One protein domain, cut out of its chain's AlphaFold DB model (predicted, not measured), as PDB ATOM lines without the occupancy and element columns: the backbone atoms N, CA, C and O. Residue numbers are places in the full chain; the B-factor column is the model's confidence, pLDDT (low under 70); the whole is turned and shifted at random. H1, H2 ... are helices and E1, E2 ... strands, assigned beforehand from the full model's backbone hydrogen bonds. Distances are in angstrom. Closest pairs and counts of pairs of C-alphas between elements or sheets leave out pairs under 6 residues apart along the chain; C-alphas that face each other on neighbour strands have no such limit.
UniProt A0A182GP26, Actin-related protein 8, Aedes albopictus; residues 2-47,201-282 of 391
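This is residues 2 to 47 and 201 to 282 of the 391 residues of the protein "Actin-related protein 8" of Aedes albopictus (UniProt A0A182GP26). A long two-stranded hairpin, E1 and E2, runs through an elongated body, with H2 next to E2 and H4 next to E1. H3 meets H4 about perpendicular, and the short helices H5 and H6, which follow the hairpin, pack on H3; H1 lies toward one end of the body and the unnamed stretch of residues 34 to 47 reaches the other. The printed part has 128 residues, with six named helices and two strands in the order H1 H2 H3 H4 E1 E2 H5 H6, in a mixed class of helices and strands with an antiparallel sheet, E1 - E2. By its radius of gyration of the C-alphas, 15.9 A, the whole is compact, and its C-alphas span 52 by 28 by 23 A.

E1 is residues 250 to 256, 19.7 A from first to last C-alpha, and E2 is residues 264 to 270, 18.8 A. C-alpha 250 is at (37.607, -13.931, -30.482). H4, the longest helix, is residues 226 to 239 and 19.9 A long; H3 is residues 201 to 213, 18.6 A. H2 is residues 24 to 33, 14.6 A, and H1 is residues 2 to 10, 12.7 A, with C-alpha 2 at (22.340, -23.552, -38.811). H5 is residues 273 to 276 and H6 is residues 278 to 281, with C-alpha 281 at (16.718, -21.957, -24.020).

E1 and E2 are a hairpin of antiparallel neighbours at 154 degrees, with N 252 and O 268 2.8 A apart and N 266 and O 254 2.9 A apart, within hydrogen-bond range. Residues 37 to 38 make a short antiparallel pairing with residues 264 to 265 of E2. The closest C-alphas of H2 and E2, those of Asn 31 and Leu 268, are 5.3 A apart; those of H4 and E1, Leu 235 and Phe 254, are 7.7 A apart. H3 is the hub, touching three helices. It touches H4, which touches it with residues 232 to 236 alone, and their lines stand about perpendicular at 83 degrees; the closest C-alphas, those of Thr 204 and Lys 233, are 5.5 A apart. With residues 207 to 211 alone it touches H5, C-alphas 210 and 273 being closest at 6.1 A. H3 and H6 only just touch, with 3 pairs of C-alphas within 8 A, the closest being Ile 203 and Pro 278 at 5.8 A. H1 is close to H5 but not clearly touching, C-alphas 4 and 276 being closest at 6.7 A; H1 and H3 are apart. In H1, H3 and H4 every O i to N i+4 pair is within hydrogen-bond range, in H2 3 of 6 are, and H5 and H6 are too short for such a pair.

The two farthest C-alphas, Gly 16 and Lys 47, are 53.8 A apart. Residues 48 to 200 are not printed, and C-alphas 47 and 201 are 25.9 A apart across this cut. The links H1 to H2 and H3 to H4 are long. The mean pLDDT of the printed part is 93.4, and no printed residue is under 70.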
ATOM      1  N   LEU A   2      22.404 -24.332 -37.559       86.62
ATOM      2  CA  LEU A   2      22.340 -23.552 -38.811       86.62
ATOM      3  C   LEU A   2      21.148 -22.584 -38.873       86.62
ATOM      4  O   LEU A   2      21.348 -21.431 -39.232       86.62
ATOM      5  N   ALA A   3      19.956 -23.029 -38.462       88.12
ATOM      6  CA  ALA A   3      18.771 -22.172 -38.392       88.12
ATOM      7  C   ALA A   3      19.001 -20.946 -37.489       88.12
ATOM      8  O   ALA A   3      18.846 -19.819 -37.941       88.12
ATOM      9  N   VAL A   4      19.485 -21.160 -36.260       90.69
ATOM     10  CA  VAL A   4      19.808 -20.078 -35.312       90.69
ATOM     11  C   VAL A   4      20.890 -19.144 -35.858       90.69
ATOM     12  O   VAL A   4      20.747 -17.931 -35.774       90.69
ATOM     13  N   SER A   5      21.946 -19.676 -36.483       88.94
ATOM     14  CA  SER A   5      22.971 -18.845 -37.128       88.94
ATOM     15  C   SER A   5      22.389 -17.973 -38.247       88.94
ATOM     16  O   SER A   5      22.745 -16.804 -38.338       88.94
ATOM     17  N   HIS A   6      21.471 -18.504 -39.060       90.25
ATOM     18  CA  HIS A   6      20.800 -17.733 -40.108       90.25
ATOM     19  C   HIS A   6      19.913 -16.624 -39.524       90.25
ATOM     20  O   HIS A   6      19.932 -15.499 -40.020       90.25
ATOM     21  N   THR A   7      19.189 -16.906 -38.434       91.38
ATOM     22  CA  THR A   7      18.438 -15.886 -37.684       91.38
ATOM     23  C   THR A   7      19.369 -14.799 -37.148       91.38
ATOM     24  O   THR A   7      19.108 -13.619 -37.332       91.38
ATOM     25  N   LEU A   8      20.514 -15.163 -36.569       92.19
ATOM     26  CA  LEU A   8      21.483 -14.180 -36.078       92.19
ATOM     27  C   LEU A   8      22.052 -13.291 -37.190       92.19
ATOM     28  O   LEU A   8      22.370 -12.136 -36.933       92.19
ATOM     29  N   GLN A   9      22.185 -13.796 -38.419       91.12
ATOM     30  CA  GLN A   9      22.656 -13.011 -39.568       91.12
ATOM     31  C   GLN A   9      21.611 -12.029 -40.119       91.12
ATOM     32  O   GLN A   9      21.967 -11.097 -40.846       91.12
ATOM     33  N   SER A  10      20.325 -12.230 -39.816       91.50
ATOM     34  CA  SER A  10      19.284 -11.254 -40.156       91.50
ATOM     35  C   SER A  10      19.200 -10.118 -39.132       91.50
ATOM     36  O   SER A  10      18.674  -9.053 -39.462       91.50
ATOM     37  N   CYS A  11      19.761 -10.309 -37.933       92.00
ATOM     38  CA  CYS A  11      19.859  -9.282 -36.905       92.00
ATOM     39  C   CYS A  11      20.871  -8.182 -37.265       92.00
ATOM     40  O   CYS A  11      21.855  -8.383 -37.987       92.00
ATOM     41  N   VAL A  12      20.618  -6.998 -36.713       92.81
ATOM     42  CA  VAL A  12      21.426  -5.792 -36.899       92.81
ATOM     43  C   VAL A  12      22.137  -5.481 -35.583       92.81
ATOM     44  O   VAL A  12      21.548  -5.630 -34.513       92.81
ATOM     45  N   GLN A  13      23.406  -5.097 -35.671       93.12
ATOM     46  CA  GLN A  13      24.207  -4.617 -34.548       93.12
ATOM     47  C   GLN A  13      23.805  -3.178 -34.190       93.12
ATOM     48  O   GLN A  13      23.188  -2.471 -34.988       93.12
ATOM     49  N   SER A  14      24.195  -2.709 -33.011       94.00
ATOM     50  CA  SER A  14      23.916  -1.351 -32.530       94.00
ATOM     51  C   SER A  14      24.451  -0.250 -33.462       94.00
ATOM     52  O   SER A  14      23.934   0.864 -33.459       94.00
ATOM     53  N   ASP A  15      25.452  -0.552 -34.296       93.31
ATOM     54  CA  ASP A  15      26.017   0.362 -35.302       93.31
ATOM     55  C   ASP A  15      25.247   0.385 -36.642       93.31
ATOM     56  O   ASP A  15      25.650   1.068 -37.588       93.31
ATOM     57  N   GLY A  16      24.143  -0.362 -36.745       91.69
ATOM     58  CA  GLY A  16      23.309  -0.456 -37.943       91.69
ATOM     59  C   GLY A  16      23.809  -1.454 -38.993       91.69
ATOM     60  O   GLY A  16      23.156  -1.626 -40.028       91.69
ATOM     61  N   ARG A  17      24.939  -2.135 -38.768       92.38
ATOM     62  CA  ARG A  17      25.449  -3.165 -39.683       92.38
ATOM     63  C   ARG A  17      24.792  -4.509 -39.411       92.38
ATOM     64  O   ARG A  17      24.425  -4.841 -38.288       92.38
ATOM     65  N   ARG A  18      24.645  -5.322 -40.460       92.19
ATOM     66  CA  ARG A  18      24.183  -6.704 -40.298       92.19
ATOM     67  C   ARG A  18      25.272  -7.540 -39.650       92.19
ATOM     68  O   ARG A  18      26.427  -7.486 -40.076       92.19
ATOM     69  N   ARG A  19      24.879  -8.370 -38.689       93.62
ATOM     70  CA  ARG A  19      25.785  -9.336 -38.076       93.62
ATOM     71  C   ARG A  19      26.219 -10.370 -39.120       93.62
ATOM     72  O   ARG A  19      25.394 -10.938 -39.833       93.62
ATOM     73  N   TYR A  20      27.514 -10.653 -39.198       91.12
ATOM     74  CA  TYR A  20      28.045 -11.738 -40.024       91.12
ATOM     75  C   TYR A  20      28.305 -12.984 -39.170       91.12
ATOM     76  O   TYR A  20      28.576 -12.888 -37.973       91.12
ATOM     77  N   ALA A  21      28.203 -14.164 -39.784       90.75
ATOM     78  CA  ALA A  21      28.466 -15.420 -39.092       90.75
ATOM     79  C   ALA A  21      29.960 -15.734 -39.072       90.75
ATOM     80  O   ALA A  21      30.668 -15.470 -40.046       90.75
ATOM     81  N   THR A  22      30.406 -16.377 -37.996       90.94
ATOM     82  CA  THR A  22      31.756 -16.946 -37.886       90.94
ATOM     83  C   THR A  22      31.686 -18.458 -38.138       90.94
ATOM     84  O   THR A  22      31.159 -19.192 -37.294       90.94
ATOM     85  N   PRO A  23      32.157 -18.971 -39.291       88.00
ATOM     86  CA  PRO A  23      32.104 -20.398 -39.584       88.00
ATOM     87  C   PRO A  23      33.036 -21.206 -38.662       88.00
ATOM     88  O   PRO A  23      34.198 -20.824 -38.498       88.00
ATOM     89  N   PRO A  24      32.608 -22.376 -38.147       90.19
ATOM     90  CA  PRO A  24      33.454 -23.247 -37.325       90.19
ATOM     91  C   PRO A  24      34.795 -23.595 -37.974       90.19
ATOM     92  O   PRO A  24      35.820 -23.680 -37.302       90.19
ATOM     93  N   GLN A  25      34.812 -23.786 -39.299       89.88
ATOM     94  CA  GLN A  25      36.020 -24.146 -40.042       89.88
ATOM     95  C   GLN A  25      37.095 -23.055 -39.965       89.88
ATOM     96  O   GLN A  25      38.280 -23.384 -39.943       89.88
ATOM     97  N   GLN A  26      36.689 -21.781 -39.885       90.56
ATOM     98  CA  GLN A  26      37.603 -20.642 -39.814       90.56
ATOM     99  C   GLN A  26      38.421 -20.668 -38.515       90.56
ATOM    100  O   GLN A  26      39.643 -20.542 -38.556       90.56
ATOM    101  N   ILE A  27      37.760 -20.895 -37.377       94.25
ATOM    102  CA  ILE A  27      38.400 -20.916 -36.051       94.25
ATOM    103  C   ILE A  27      39.063 -22.266 -35.734       94.25
ATOM    104  O   ILE A  27      40.068 -22.332 -35.027       94.25
ATOM    105  N   SER A  28      38.568 -23.356 -36.329       94.31
ATOM    106  CA  SER A  28      39.075 -24.717 -36.109       94.31
ATOM    107  C   SER A  28      40.552 -24.880 -36.486       94.31
ATOM    108  O   SER A  28      41.282 -25.618 -35.822       94.31
ATOM    109  N   ALA A  29      41.028 -24.165 -37.513       93.31
ATOM    110  CA  ALA A  29      42.430 -24.210 -37.928       93.31
ATOM    111  C   ALA A  29      43.381 -23.607 -36.879       93.31
ATOM    112  O   ALA A  29      44.468 -24.148 -36.671       93.31
ATOM    113  N   PHE A  30      42.979 -22.515 -36.219       94.56
ATOM    114  CA  PHE A  30      43.727 -21.932 -35.102       94.56
ATOM    115  C   PHE A  30      43.698 -22.878 -33.897       94.56
ATOM    116  O   PHE A  30      44.750 -23.282 -33.406       94.56
ATOM    117  N   ASN A  31      42.504 -23.327 -33.504       96.12
ATOM    118  CA  ASN A  31      42.303 -24.177 -32.327       96.12
ATOM    119  C   ASN A  31      43.061 -25.502 -32.406       96.12
ATOM    120  O   ASN A  31      43.601 -25.961 -31.408       96.12
ATOM    121  N   ARG A  32      43.161 -26.102 -33.599       94.88
ATOM    122  CA  ARG A  32      43.928 -27.337 -33.809       94.88
ATOM    123  C   ARG A  32      45.431 -27.160 -33.580       94.88
ATOM    124  O   ARG A  32      46.087 -28.122 -33.198       94.88
ATOM    125  N   ARG A  33      45.974 -25.976 -33.871       93.12
ATOM    126  CA  ARG A  33      47.401 -25.666 -33.675       93.12
ATOM    127  C   ARG A  33      47.706 -25.162 -32.270       93.12
ATOM    128  O   ARG A  33      48.874 -25.133 -31.898       93.12
ATOM    129  N   SER A  34      46.686 -24.748 -31.525       92.12
ATOM    130  CA  SER A  34      46.859 -24.272 -30.162       92.12
ATOM    131  C   SER A  34      47.240 -25.429 -29.240       92.12
ATOM    132  O   SER A  34      46.496 -26.402 -29.102       92.12
ATOM    133  N   GLY A  35      48.434 -25.333 -28.658       88.12
ATOM    134  CA  GLY A  35      48.976 -26.307 -27.719       88.12
ATOM    135  C   GLY A  35      48.791 -25.870 -26.268       88.12
ATOM    136  O   GLY A  35      48.476 -24.717 -25.982       88.12
ATOM    137  N   ALA A  36      49.016 -26.806 -25.350       93.00
ATOM    138  CA  ALA A  36      49.074 -26.503 -23.928       93.00
ATOM    139  C   ALA A  36      50.368 -25.748 -23.592       93.00
ATOM    140  O   ALA A  36      51.464 -26.219 -23.898       93.00
ATOM    141  N   GLU A  37      50.245 -24.617 -22.909       94.31
ATOM    142  CA  GLU A  37      51.365 -23.883 -22.327       94.31
ATOM    143  C   GLU A  37      51.478 -24.227 -20.841       94.31
ATOM    144  O   GLU A  37      50.524 -24.047 -20.080       94.31
ATOM    145  N   VAL A  38      52.637 -24.718 -20.399       92.44
ATOM    146  CA  VAL A  38      52.865 -25.015 -18.978       92.44
ATOM    147  C   VAL A  38      52.993 -23.708 -18.198       92.44
ATOM    148  O   VAL A  38      53.840 -22.865 -18.498       92.44
ATOM    149  N   VAL A  39      52.155 -23.542 -17.178       92.00
ATOM    150  CA  VAL A  39      52.179 -22.400 -16.262       92.00
ATOM    151  C   VAL A  39      52.909 -22.816 -14.993       92.00
ATOM    152  O   VAL A  39      52.541 -23.808 -14.363       92.00
ATOM    153  N   GLN A  40      53.912 -22.036 -14.581       84.75
ATOM    154  CA  GLN A  40      54.587 -22.253 -13.301       84.75
ATOM    155  C   GLN A  40      53.587 -22.085 -12.152       84.75
ATOM    156  O   GLN A  40      53.102 -20.989 -11.876       84.75
ATOM    157  N   ALA A  41      53.266 -23.195 -11.503       83.12
ATOM    158  CA  ALA A  41      52.432 -23.261 -10.317       83.12
ATOM    159  C   ALA A  41      52.852 -24.471  -9.485       83.12
ATOM    160  O   ALA A  41      53.434 -25.424 -10.008       83.12
ATOM    161  N   ASN A  42      52.533 -24.439  -8.193       81.75
ATOM    162  CA  ASN A  42      52.737 -25.601  -7.341       81.75
ATOM    163  C   ASN A  42      51.868 -26.756  -7.844       81.75
ATOM    164  O   ASN A  42      50.696 -26.560  -8.184       81.75
ATOM    165  N   ARG A  43      52.459 -27.952  -7.888       79.75
ATOM    166  CA  ARG A  43      51.702 -29.181  -8.121       79.75
ATOM    167  C   ARG A  43      50.674 -29.334  -7.005       79.75
ATOM    168  O   ARG A  43      50.947 -28.999  -5.855       79.75
ATOM    169  N   VAL A  44      49.486 -29.771  -7.393       86.06
ATOM    170  CA  VAL A  44      48.392 -30.066  -6.471       86.06
ATOM    171  C   VAL A  44      48.231 -31.572  -6.458       86.06
ATOM    172  O   VAL A  44      48.217 -32.190  -7.521       86.06
ATOM    173  N   ASP A  45      48.132 -32.139  -5.267       86.81
ATOM    174  CA  ASP A  45      47.870 -33.559  -5.071       86.81
ATOM    175  C   ASP A  45      46.382 -33.787  -4.791       86.81
ATOM    176  O   ASP A  45      45.631 -32.846  -4.501       86.81
ATOM    177  N   TRP A  46      45.954 -35.043  -4.920       88.06
ATOM    178  CA  TRP A  46      44.620 -35.463  -4.508       88.06
ATOM    179  C   TRP A  46      44.434 -35.222  -3.009       88.06
ATOM    180  O   TRP A  46      45.360 -35.404  -2.219       88.06
ATOM    181  N   LYS A  47      43.234 -34.806  -2.611       85.44
ATOM    182  CA  LYS A  47      42.878 -34.561  -1.208       85.44
ATOM    183  C   LYS A  47      42.235 -35.792  -0.570       85.44
ATOM    184  O   LYS A  47      41.223 -35.673   0.110       85.44
ATOM    185  N   ALA A 201      23.247 -26.450 -17.323       97.12
ATOM    186  CA  ALA A 201      24.030 -27.648 -17.600       97.12
ATOM    187  C   ALA A 201      23.831 -28.131 -19.039       97.12
ATOM    188  O   ALA A 201      24.800 -28.505 -19.699       97.12
ATOM    189  N   ASP A 202      22.607 -28.067 -19.568       97.56
ATOM    190  CA  ASP A 202      22.340 -28.409 -20.967       97.56
ATOM    191  C   ASP A 202      23.025 -27.417 -21.911       97.56
ATOM    192  O   ASP A 202      23.630 -27.825 -22.902       97.56
ATOM    193  N   ILE A 203      23.040 -26.127 -21.551       98.19
ATOM    194  CA  ILE A 203      23.811 -25.106 -22.275       98.19
ATOM    195  C   ILE A 203      25.309 -25.423 -22.215       98.19
ATOM    196  O   ILE A 203      25.970 -25.363 -23.250       98.19
ATOM    197  N   THR A 204      25.846 -25.791 -21.045       98.38
ATOM    198  CA  THR A 204      27.250 -26.212 -20.892       98.38
ATOM    199  C   THR A 204      27.588 -27.346 -21.861       98.38
ATOM    200  O   THR A 204      28.596 -27.273 -22.566       98.38
ATOM    201  N   GLN A 205      26.734 -28.369 -21.952       97.25
ATOM    202  CA  GLN A 205      26.980 -29.515 -22.828       97.25
ATOM    203  C   GLN A 205      26.838 -29.182 -24.309       97.25
ATOM    204  O   GLN A 205      27.671 -29.589 -25.122       97.25
ATOM    205  N   THR A 206      25.836 -28.387 -24.671       97.50
ATOM    206  CA  THR A 206      25.680 -27.887 -26.037       97.50
ATOM    207  C   THR A 206      26.872 -27.015 -26.440       97.50
ATOM    208  O   THR A 206      27.397 -27.174 -27.545       97.50
ATOM    209  N   PHE A 207      27.354 -26.146 -25.550       98.06
ATOM    210  CA  PHE A 207      28.532 -25.316 -25.786       98.06
ATOM    211  C   PHE A 207      29.788 -26.169 -25.965       98.06
ATOM    212  O   PHE A 207      30.482 -26.030 -26.972       98.06
ATOM    213  N   HIS A 208      30.036 -27.121 -25.063       97.62
ATOM    214  CA  HIS A 208      31.151 -28.060 -25.175       97.62
ATOM    215  C   HIS A 208      31.117 -28.839 -26.499       97.62
ATOM    216  O   HIS A 208      32.119 -28.885 -27.215       97.62
ATOM    217  N   TRP A 209      29.957 -29.377 -26.885       96.75
ATOM    218  CA  TRP A 209      29.785 -30.063 -28.166       96.75
ATOM    219  C   TRP A 209      30.147 -29.161 -29.356       96.75
ATOM    220  O   TRP A 209      30.830 -29.595 -30.288       96.75
ATOM    221  N   MET A 210      29.748 -27.885 -29.328       96.19
ATOM    222  CA  MET A 210      30.115 -26.921 -30.368       96.19
ATOM    223  C   MET A 210      31.620 -26.617 -30.380       96.19
ATOM    224  O   MET A 210      32.225 -26.587 -31.457       96.19
ATOM    225  N   LEU A 211      32.246 -26.457 -29.210       96.62
ATOM    226  CA  LEU A 211      33.694 -26.273 -29.094       96.62
ATOM    227  C   LEU A 211      34.454 -27.470 -29.680       96.62
ATOM    228  O   LEU A 211      35.426 -27.283 -30.418       96.62
ATOM    229  N   GLN A 212      33.994 -28.701 -29.438       95.69
ATOM    230  CA  GLN A 212      34.589 -29.906 -30.025       95.69
ATOM    231  C   GLN A 212      34.545 -29.876 -31.561       95.69
ATOM    232  O   GLN A 212      35.546 -30.190 -32.212       95.69
ATOM    233  N   LYS A 213      33.433 -29.424 -32.164       94.25
ATOM    234  CA  LYS A 213      33.341 -29.217 -33.627       94.25
ATOM    235  C   LYS A 213      34.312 -28.148 -34.140       94.25
ATOM    236  O   LYS A 213      34.733 -28.211 -35.295       94.25
ATOM    237  N   CYS A 214      34.723 -27.227 -33.275       95.56
ATOM    238  CA  CYS A 214      35.717 -26.192 -33.547       95.56
ATOM    239  C   CYS A 214      37.139 -26.602 -33.126       95.56
ATOM    240  O   CYS A 214      37.989 -25.740 -32.927       95.56
ATOM    241  N   SER A 215      37.423 -27.905 -33.004       96.50
ATOM    242  CA  SER A 215      38.726 -28.449 -32.597       96.50
ATOM    243  C   SER A 215      39.199 -28.008 -31.202       96.50
ATOM    244  O   SER A 215      40.402 -27.814 -31.040       96.50
ATOM    245  N   PHE A 216      38.307 -27.927 -30.199       96.81
ATOM    246  CA  PHE A 216      38.623 -27.593 -28.792       96.81
ATOM    247  C   PHE A 216      39.989 -28.143 -28.330       96.81
ATOM    248  O   PHE A 216      40.208 -29.350 -28.471       96.81
ATOM    249  N   PRO A 217      40.927 -27.300 -27.858       96.44
ATOM    250  CA  PRO A 217      42.332 -27.695 -27.725       96.44
ATOM    251  C   PRO A 217      42.606 -28.675 -26.577       96.44
ATOM    252  O   PRO A 217      43.543 -29.460 -26.677       96.44
ATOM    253  N   TYR A 218      41.777 -28.691 -25.530       95.56
ATOM    254  CA  TYR A 218      41.890 -29.646 -24.425       95.56
ATOM    255  C   TYR A 218      41.212 -30.976 -24.808       95.56
ATOM    256  O   TYR A 218      39.999 -31.134 -24.674       95.56
ATOM    257  N   LYS A 219      41.985 -31.901 -25.394       92.88
ATOM    258  CA  LYS A 219      41.473 -33.115 -26.069       92.88
ATOM    259  C   LYS A 219      41.062 -34.220 -25.111       92.88
ATOM    260  O   LYS A 219      40.188 -35.011 -25.437       92.88
ATOM    261  N   GLU A 220      41.706 -34.265 -23.961       92.50
ATOM    262  CA  GLU A 220      41.482 -35.240 -22.907       92.50
ATOM    263  C   GLU A 220      40.367 -34.831 -21.937       92.50
ATOM    264  O   GLU A 220      40.195 -35.498 -20.921       92.50
ATOM    265  N   CYS A 221      39.640 -33.742 -22.220       94.25
ATOM    266  CA  CYS A 221      38.486 -33.300 -21.443       94.25
ATOM    267  C   CYS A 221      37.429 -34.406 -21.369       94.25
ATOM    268  O   CYS A 221      36.934 -34.862 -22.403       94.25
ATOM    269  N   ASP A 222      37.031 -34.776 -20.157       91.81
ATOM    270  CA  ASP A 222      36.009 -35.784 -19.904       91.81
ATOM    271  C   ASP A 222      34.967 -35.251 -18.920       91.81
ATOM    272  O   ASP A 222      35.252 -35.006 -17.756       91.81
ATOM    273  N   GLN A 223      33.730 -35.120 -19.391       88.31
ATOM    274  CA  GLN A 223      32.602 -34.613 -18.609       88.31
ATOM    275  C   GLN A 223      32.248 -35.502 -17.409       88.31
ATOM    276  O   GLN A 223      31.563 -35.034 -16.503       88.31
ATOM    277  N   SER A 224      32.669 -36.773 -17.411       88.19
ATOM    278  CA  SER A 224      32.475 -37.676 -16.274       88.19
ATOM    279  C   SER A 224      33.321 -37.265 -15.064       88.19
ATOM    280  O   SER A 224      32.950 -37.545 -13.923       88.19
ATOM    281  N   ARG A 225      34.429 -36.544 -15.299       88.62
ATOM    282  CA  ARG A 225      35.318 -36.050 -14.249       88.62
ATOM    283  C   ARG A 225      34.777 -34.743 -13.662       88.62
ATOM    284  O   ARG A 225      34.570 -33.786 -14.416       88.62
ATOM    285  N   PRO A 226      34.607 -34.639 -12.330       88.69
ATOM    286  CA  PRO A 226      34.049 -33.442 -11.698       88.69
ATOM    287  C   PRO A 226      34.793 -32.142 -12.031       88.69
ATOM    288  O   PRO A 226      34.160 -31.106 -12.237       88.69
ATOM    289  N   GLN A 227      36.126 -32.182 -12.133       90.38
ATOM    290  CA  GLN A 227      36.947 -31.002 -12.432       90.38
ATOM    291  C   GLN A 227      36.701 -30.482 -13.846       90.38
ATOM    292  O   GLN A 227      36.605 -29.275 -14.060       90.38
ATOM    293  N   ASP A 228      36.568 -31.390 -14.808       94.06
ATOM    294  CA  ASP A 228      36.315 -31.038 -16.199       94.06
ATOM    295  C   ASP A 228      34.869 -30.576 -16.383       94.06
ATOM    296  O   ASP A 228      34.627 -29.597 -17.082       94.06
ATOM    297  N   ALA A 229      33.904 -31.214 -15.715       93.62
ATOM    298  CA  ALA A 229      32.522 -30.740 -15.690       93.62
ATOM    299  C   ALA A 229      32.432 -29.306 -15.134       93.62
ATOM    300  O   ALA A 229      31.753 -28.452 -15.714       93.62
ATOM    301  N   PHE A 230      33.166 -29.022 -14.053       94.19
ATOM    302  CA  PHE A 230      33.263 -27.683 -13.476       94.19
ATOM    303  C   PHE A 230      33.961 -26.696 -14.421       94.19
ATOM    304  O   PHE A 230      33.456 -25.593 -14.632       94.19
ATOM    305  N   LEU A 231      35.065 -27.100 -15.056       96.06
ATOM    306  CA  LEU A 231      35.748 -26.298 -16.072       96.06
ATOM    307  C   LEU A 231      34.794 -25.936 -17.211       96.06
ATOM    308  O   LEU A 231      34.686 -24.769 -17.562       96.06
ATOM    309  N   LEU A 232      34.074 -26.903 -17.782       97.75
ATOM    310  CA  LEU A 232      33.139 -26.654 -18.880       97.75
ATOM    311  C   LEU A 232      32.034 -25.672 -18.472       97.75
ATOM    312  O   LEU A 232      31.685 -24.786 -19.257       97.75
ATOM    313  N   LYS A 233      31.521 -25.790 -17.241       97.56
ATOM    314  CA  LYS A 233      30.572 -24.824 -16.675       97.56
ATOM    315  C   LYS A 233      31.182 -23.422 -16.617       97.56
ATOM    316  O   LYS A 233      30.539 -22.477 -17.074       97.56
ATOM    317  N   GLN A 234      32.418 -23.300 -16.136       97.56
ATOM    318  CA  GLN A 234      33.137 -22.030 -16.084       97.56
ATOM    319  C   GLN A 234      33.359 -21.444 -17.488       97.56
ATOM    320  O   GLN A 234      33.089 -20.271 -17.706       97.56
ATOM    321  N   LEU A 235      33.765 -22.252 -18.476       98.25
ATOM    322  CA  LEU A 235      33.936 -21.779 -19.857       98.25
ATOM    323  C   LEU A 235      32.624 -21.243 -20.441       98.25
ATOM    324  O   LEU A 235      32.638 -20.246 -21.160       98.25
ATOM    325  N   LYS A 236      31.488 -21.887 -20.141       98.12
ATOM    326  CA  LYS A 236      30.167 -21.364 -20.514       98.12
ATOM    327  C   LYS A 236      29.930 -19.999 -19.858       98.12
ATOM    328  O   LYS A 236      29.537 -19.075 -20.560       98.12
ATOM    329  N   GLU A 237      30.167 -19.863 -18.555       98.00
ATOM    330  CA  GLU A 237      29.929 -18.618 -17.800       98.00
ATOM    331  C   GLU A 237      30.841 -17.465 -18.243       98.00
ATOM    332  O   GLU A 237      30.374 -16.336 -18.364       98.00
ATOM    333  N   ASP A 238      32.099 -17.759 -18.568       97.94
ATOM    334  CA  ASP A 238      33.087 -16.758 -18.978       97.94
ATOM    335  C   ASP A 238      32.922 -16.323 -20.445       97.94
ATOM    336  O   ASP A 238      33.259 -15.189 -20.807       97.94
ATOM    337  N   PHE A 239      32.479 -17.228 -21.327       97.81
ATOM    338  CA  PHE A 239      32.522 -16.998 -22.777       97.81
ATOM    339  C   PHE A 239      31.158 -16.803 -23.431       97.81
ATOM    340  O   PHE A 239      31.098 -16.113 -24.449       97.81
ATOM    341  N   CYS A 240      30.081 -17.403 -22.913       98.12
ATOM    342  CA  CYS A 240      28.768 -17.277 -23.542       98.12
ATOM    343  C   CYS A 240      28.154 -15.891 -23.312       98.12
ATOM    344  O   CYS A 240      28.362 -15.254 -22.284       98.12
ATOM    345  N   HIS A 241      27.355 -15.426 -24.272       96.81
ATOM    346  CA  HIS A 241      26.650 -14.148 -24.183       96.81
ATOM    347  C   HIS A 241      25.401 -14.138 -25.067       96.81
ATOM    348  O   HIS A 241      25.273 -14.924 -25.997       96.81
ATOM    349  N   VAL A 242      24.508 -13.177 -24.832       95.25
ATOM    350  CA  VAL A 242      23.376 -12.864 -25.729       95.25
ATOM    351  C   VAL A 242      23.503 -11.473 -26.365       95.25
ATOM    352  O   VAL A 242      22.538 -10.911 -26.868       95.25
ATOM    353  N   ASN A 243      24.715 -10.907 -26.356       95.12
ATOM    354  CA  ASN A 243      25.018  -9.623 -26.990       95.12
ATOM    355  C   ASN A 243      25.211  -9.769 -28.514       95.12
ATOM    356  O   ASN A 243      26.148 -10.439 -28.952       95.12
ATOM    357  N   LEU A 244      24.358  -9.114 -29.308       93.69
ATOM    358  CA  LEU A 244      24.413  -9.118 -30.778       93.69
ATOM    359  C   LEU A 244      25.613  -8.352 -31.353       93.69
ATOM    360  O   LEU A 244      26.047  -8.659 -32.464       93.69
ATOM    361  N   ASP A 245      26.174  -7.401 -30.601       93.88
ATOM    362  CA  ASP A 245      27.312  -6.583 -31.039       93.88
ATOM    363  C   ASP A 245      28.625  -7.367 -31.061       93.88
ATOM    364  O   ASP A 245      29.587  -6.971 -31.715       93.88
ATOM    365  N   VAL A 246      28.660  -8.514 -30.385       92.62
ATOM    366  CA  VAL A 246      29.814  -9.406 -30.370       92.62
ATOM    367  C   VAL A 246      29.746 -10.359 -31.570       92.62
ATOM    368  O   VAL A 246      28.910 -11.266 -31.646       92.62
ATOM    369  N   CYS A 247      30.652 -10.153 -32.529       89.19
ATOM    370  CA  CYS A 247      30.779 -10.957 -33.743       89.19
ATOM    371  C   CYS A 247      32.244 -11.210 -34.126       89.19
ATOM    372  O   CYS A 247      33.149 -10.471 -33.735       89.19
ATOM    373  N   GLY A 248      32.470 -12.231 -34.956       91.75
ATOM    374  CA  GLY A 248      33.803 -12.628 -35.407       91.75
ATOM    375  C   GLY A 248      34.521 -13.581 -34.452       91.75
ATOM    376  O   GLY A 248      34.012 -13.952 -33.397       91.75
ATOM    377  N   ALA A 249      35.723 -13.994 -34.855       95.00
ATOM    378  CA  ALA A 249      36.575 -14.861 -34.054       95.00
ATOM    379  C   ALA A 249      37.225 -14.067 -32.913       95.00
ATOM    380  O   ALA A 249      37.962 -13.113 -33.162       95.00
ATOM    381  N   GLN A 250      36.982 -14.487 -31.675       95.50
ATOM    382  CA  GLN A 250      37.607 -13.931 -30.482       95.50
ATOM    383  C   GLN A 250      38.585 -14.926 -29.881       95.50
ATOM    384  O   GLN A 250      38.226 -16.072 -29.623       95.50
ATOM    385  N   GLU A 251      39.804 -14.472 -29.618       96.50
ATOM    386  CA  GLU A 251      40.774 -15.251 -28.860       96.50
ATOM    387  C   GLU A 251      40.444 -15.187 -27.364       96.50
ATOM    388  O   GLU A 251      40.225 -14.116 -26.792       96.50
ATOM    389  N   LYS A 252      40.375 -16.355 -26.737       96.81
ATOM    390  CA  LYS A 252      40.130 -16.554 -25.312       96.81
ATOM    391  C   LYS A 252      41.182 -17.511 -24.771       96.81
ATOM    392  O   LYS A 252      41.764 -18.298 -25.515       96.81
ATOM    393  N   SER A 253      41.398 -17.478 -23.464       97.00
ATOM    394  CA  SER A 253      42.299 -18.408 -22.792       97.00
ATOM    395  C   SER A 253      41.655 -18.961 -21.537       97.00
ATOM    396  O   SER A 253      40.956 -18.232 -20.837       97.00
ATOM    397  N   PHE A 254      41.942 -20.215 -21.223       96.94
ATOM    398  CA  PHE A 254      41.534 -20.853 -19.979       96.94
ATOM    399  C   PHE A 254      42.677 -21.690 -19.420       96.94
ATOM    400  O   PHE A 254      43.660 -21.971 -20.108       96.94
ATOM    401  N   THR A 255      42.568 -22.066 -18.151       95.75
ATOM    402  CA  THR A 255      43.594 -22.862 -17.481       95.75
ATOM    403  C   THR A 255      42.993 -24.138 -16.932       95.75
ATOM    404  O   THR A 255      41.911 -24.119 -16.357       95.75
ATOM    405  N   VAL A 256      43.724 -25.233 -17.090       94.25
ATOM    406  CA  VAL A 256      43.392 -26.542 -16.547       94.25
ATOM    407  C   VAL A 256      44.394 -26.864 -15.450       94.25
ATOM    408  O   VAL A 256      45.610 -26.779 -15.651       94.25
ATOM    409  N   GLN A 257      43.876 -27.222 -14.281       90.00
ATOM    410  CA  GLN A 257      44.661 -27.699 -13.155       90.00
ATOM    411  C   GLN A 257      44.083 -29.037 -12.717       90.00
ATOM    412  O   GLN A 257      42.996 -29.085 -12.152       90.00
ATOM    413  N   GLN A 258      44.810 -30.113 -13.009       87.69
ATOM    414  CA  GLN A 258      44.474 -31.448 -12.532       87.69
ATOM    415  C   GLN A 258      45.504 -31.906 -11.500       87.69
ATOM    416  O   GLN A 258      46.680 -31.543 -11.626       87.69
ATOM    417  N   PRO A 259      45.089 -32.690 -10.493       88.44
ATOM    418  CA  PRO A 259      46.027 -33.247  -9.537       88.44
ATOM    419  C   PRO A 259      47.083 -34.121 -10.210       88.44
ATOM    420  O   PRO A 259      46.829 -34.736 -11.248       88.44
ATOM    421  N   LEU A 260      48.290 -34.136  -9.640       87.25
ATOM    422  CA  LEU A 260      49.467 -34.845 -10.163       87.25
ATOM    423  C   LEU A 260      49.935 -34.389 -11.561       87.25
ATOM    424  O   LEU A 260      50.884 -34.949 -12.110       87.25
ATOM    425  N   GLN A 261      49.314 -33.356 -12.138       88.62
ATOM    426  CA  GLN A 261      49.669 -32.795 -13.437       88.62
ATOM    427  C   GLN A 261      50.137 -31.346 -13.309       88.62
ATOM    428  O   GLN A 261      49.846 -30.632 -12.349       88.62
ATOM    429  N   GLU A 262      50.880 -30.894 -14.315       90.00
ATOM    430  CA  GLU A 262      51.267 -29.493 -14.413       90.00
ATOM    431  C   GLU A 262      50.063 -28.636 -14.804       90.00
ATOM    432  O   GLU A 262      49.197 -29.048 -15.582       90.00
ATOM    433  N   LYS A 263      50.017 -27.417 -14.265       93.44
ATOM    434  CA  LYS A 263      49.000 -26.435 -14.629       93.44
ATOM    435  C   LYS A 263      49.220 -26.014 -16.081       93.44
ATOM    436  O   LYS A 263      50.312 -25.579 -16.442       93.44
ATOM    437  N   ARG A 264      48.185 -26.130 -16.911       94.56
ATOM    438  CA  ARG A 264      48.271 -25.903 -18.361       94.56
ATOM    439  C   ARG A 264      47.306 -24.816 -18.794       94.56
ATOM    440  O   ARG A 264      46.114 -24.900 -18.515       94.56
ATOM    441  N   ARG A 265      47.811 -23.800 -19.487       96.50
ATOM    442  CA  ARG A 265      47.007 -22.763 -20.133       96.50
ATOM    443  C   ARG A 265      46.764 -23.144 -21.585       96.50
ATOM    444  O   ARG A 265      47.677 -23.578 -22.280       96.50
ATOM    445  N   PHE A 266      45.535 -22.953 -22.032       96.88
ATOM    446  CA  PHE A 266      45.124 -23.156 -23.410       96.88
ATOM    447  C   PHE A 266      44.557 -21.859 -23.960       96.88
ATOM    448  O   PHE A 266      43.827 -21.151 -23.265       96.88
ATOM    449  N   THR A 267      44.842 -21.597 -25.229       97.19
ATOM    450  CA  THR A 267      44.264 -20.482 -25.981       97.19
ATOM    451  C   THR A 267      43.358 -21.041 -27.073       97.19
ATOM    452  O   THR A 267      43.678 -22.052 -27.693       97.19
ATOM    453  N   LEU A 268      42.208 -20.431 -27.325       97.06
ATOM    454  CA  LEU A 268      41.308 -20.836 -28.401       97.06
ATOM    455  C   LEU A 268      40.601 -19.631 -29.009       97.06
ATOM    456  O   LEU A 268      40.370 -18.630 -28.343       97.06
ATOM    457  N   GLN A 269      40.218 -19.758 -30.270       97.31
ATOM    458  CA  GLN A 269      39.274 -18.880 -30.930       97.31
ATOM    459  C   GLN A 269      37.854 -19.418 -30.781       97.31
ATOM    460  O   GLN A 269      37.587 -20.595 -31.050       97.31
ATOM    461  N   ILE A 270      36.948 -18.528 -30.388       96.25
ATOM    462  CA  ILE A 270      35.512 -18.769 -30.247       96.25
ATOM    463  C   ILE A 270      34.780 -17.802 -31.175       96.25
ATOM    464  O   ILE A 270      35.173 -16.643 -31.291       96.25
ATOM    465  N   GLY A 271      33.751 -18.284 -31.868       95.06
ATOM    466  CA  GLY A 271      32.903 -17.468 -32.726       95.06
ATOM    467  C   GLY A 271      31.460 -17.490 -32.243       95.06
ATOM    468  O   GLY A 271      31.161 -17.258 -31.071       95.06
ATOM    469  N   ASP A 272      30.550 -17.810 -33.160       95.25
ATOM    470  CA  ASP A 272      29.107 -17.797 -32.914       95.25
ATOM    471  C   ASP A 272      28.656 -18.856 -31.894       95.25
ATOM    472  O   ASP A 272      27.534 -18.795 -31.402       95.25
ATOM    473  N   GLU A 273      29.506 -19.821 -31.543       95.44
ATOM    474  CA  GLU A 273      29.217 -20.840 -30.531       95.44
ATOM    475  C   GLU A 273      28.839 -20.215 -29.180       95.44
ATOM    476  O   GLU A 273      27.931 -20.714 -28.515       95.44
ATOM    477  N   ALA A 274      29.475 -19.094 -28.820       96.75
ATOM    478  CA  ALA A 274      29.241 -18.364 -27.572       96.75
ATOM    479  C   ALA A 274      27.840 -17.740 -27.464       96.75
ATOM    480  O   ALA A 274      27.321 -17.590 -26.359       96.75
ATOM    481  N   ILE A 275      27.214 -17.394 -28.593       96.31
ATOM    482  CA  ILE A 275      25.846 -16.856 -28.623       96.31
ATOM    483  C   ILE A 275      24.813 -17.923 -28.972       96.31
ATOM    484  O   ILE A 275      23.701 -17.906 -28.459       96.31
ATOM    485  N   VAL A 276      25.167 -18.901 -29.805       96.75
ATOM    486  CA  VAL A 276      24.226 -19.944 -30.222       96.75
ATOM    487  C   VAL A 276      23.932 -20.926 -29.086       96.75
ATOM    488  O   VAL A 276      22.794 -21.369 -28.977       96.75
ATOM    489  N   ALA A 277      24.907 -21.268 -28.238       97.25
ATOM    490  CA  ALA A 277      24.676 -22.180 -27.118       97.25
ATOM    491  C   ALA A 277      23.602 -21.683 -26.121       97.25
ATOM    492  O   ALA A 277      22.651 -22.433 -25.890       97.25
ATOM    493  N   PRO A 278      23.668 -20.451 -25.564       97.31
ATOM    494  CA  PRO A 278      22.646 -19.963 -24.631       97.31
ATOM    495  C   PRO A 278      21.269 -19.772 -25.281       97.31
ATOM    496  O   PRO A 278      20.249 -19.913 -24.610       97.31
ATOM    497  N   LEU A 279      21.213 -19.546 -26.600       96.62
ATOM    498  CA  LEU A 279      19.949 -19.514 -27.340       96.62
ATOM    499  C   LEU A 279      19.227 -20.873 -27.378       96.62
ATOM    500  O   LEU A 279      18.070 -20.926 -27.790       96.62
ATOM    501  N   GLY A 280      19.852 -21.953 -26.897       95.81
ATOM    502  CA  GLY A 280      19.197 -23.244 -26.688       95.81
ATOM    503  C   GLY A 280      17.995 -23.197 -25.737       95.81
ATOM    504  O   GLY A 280      17.122 -24.049 -25.853       95.81
ATOM    505  N   LEU A 281      17.899 -22.183 -24.867       96.19
ATOM    506  CA  LEU A 281      16.718 -21.957 -24.020       96.19
ATOM    507  C   LEU A 281      15.470 -21.543 -24.817       96.19
ATOM    508  O   LEU A 281      14.352 -21.790 -24.380       96.19
ATOM    509  N   PHE A 282      15.652 -20.925 -25.984       95.06
ATOM    510  CA  PHE A 282      14.570 -20.518 -26.894       95.06
ATOM    511  C   PHE A 282      14.425 -21.503 -28.064       95.06
ATOM    512  O   PHE A 282      13.342 -21.718 -28.599       95.06
TER     513      PHE A 282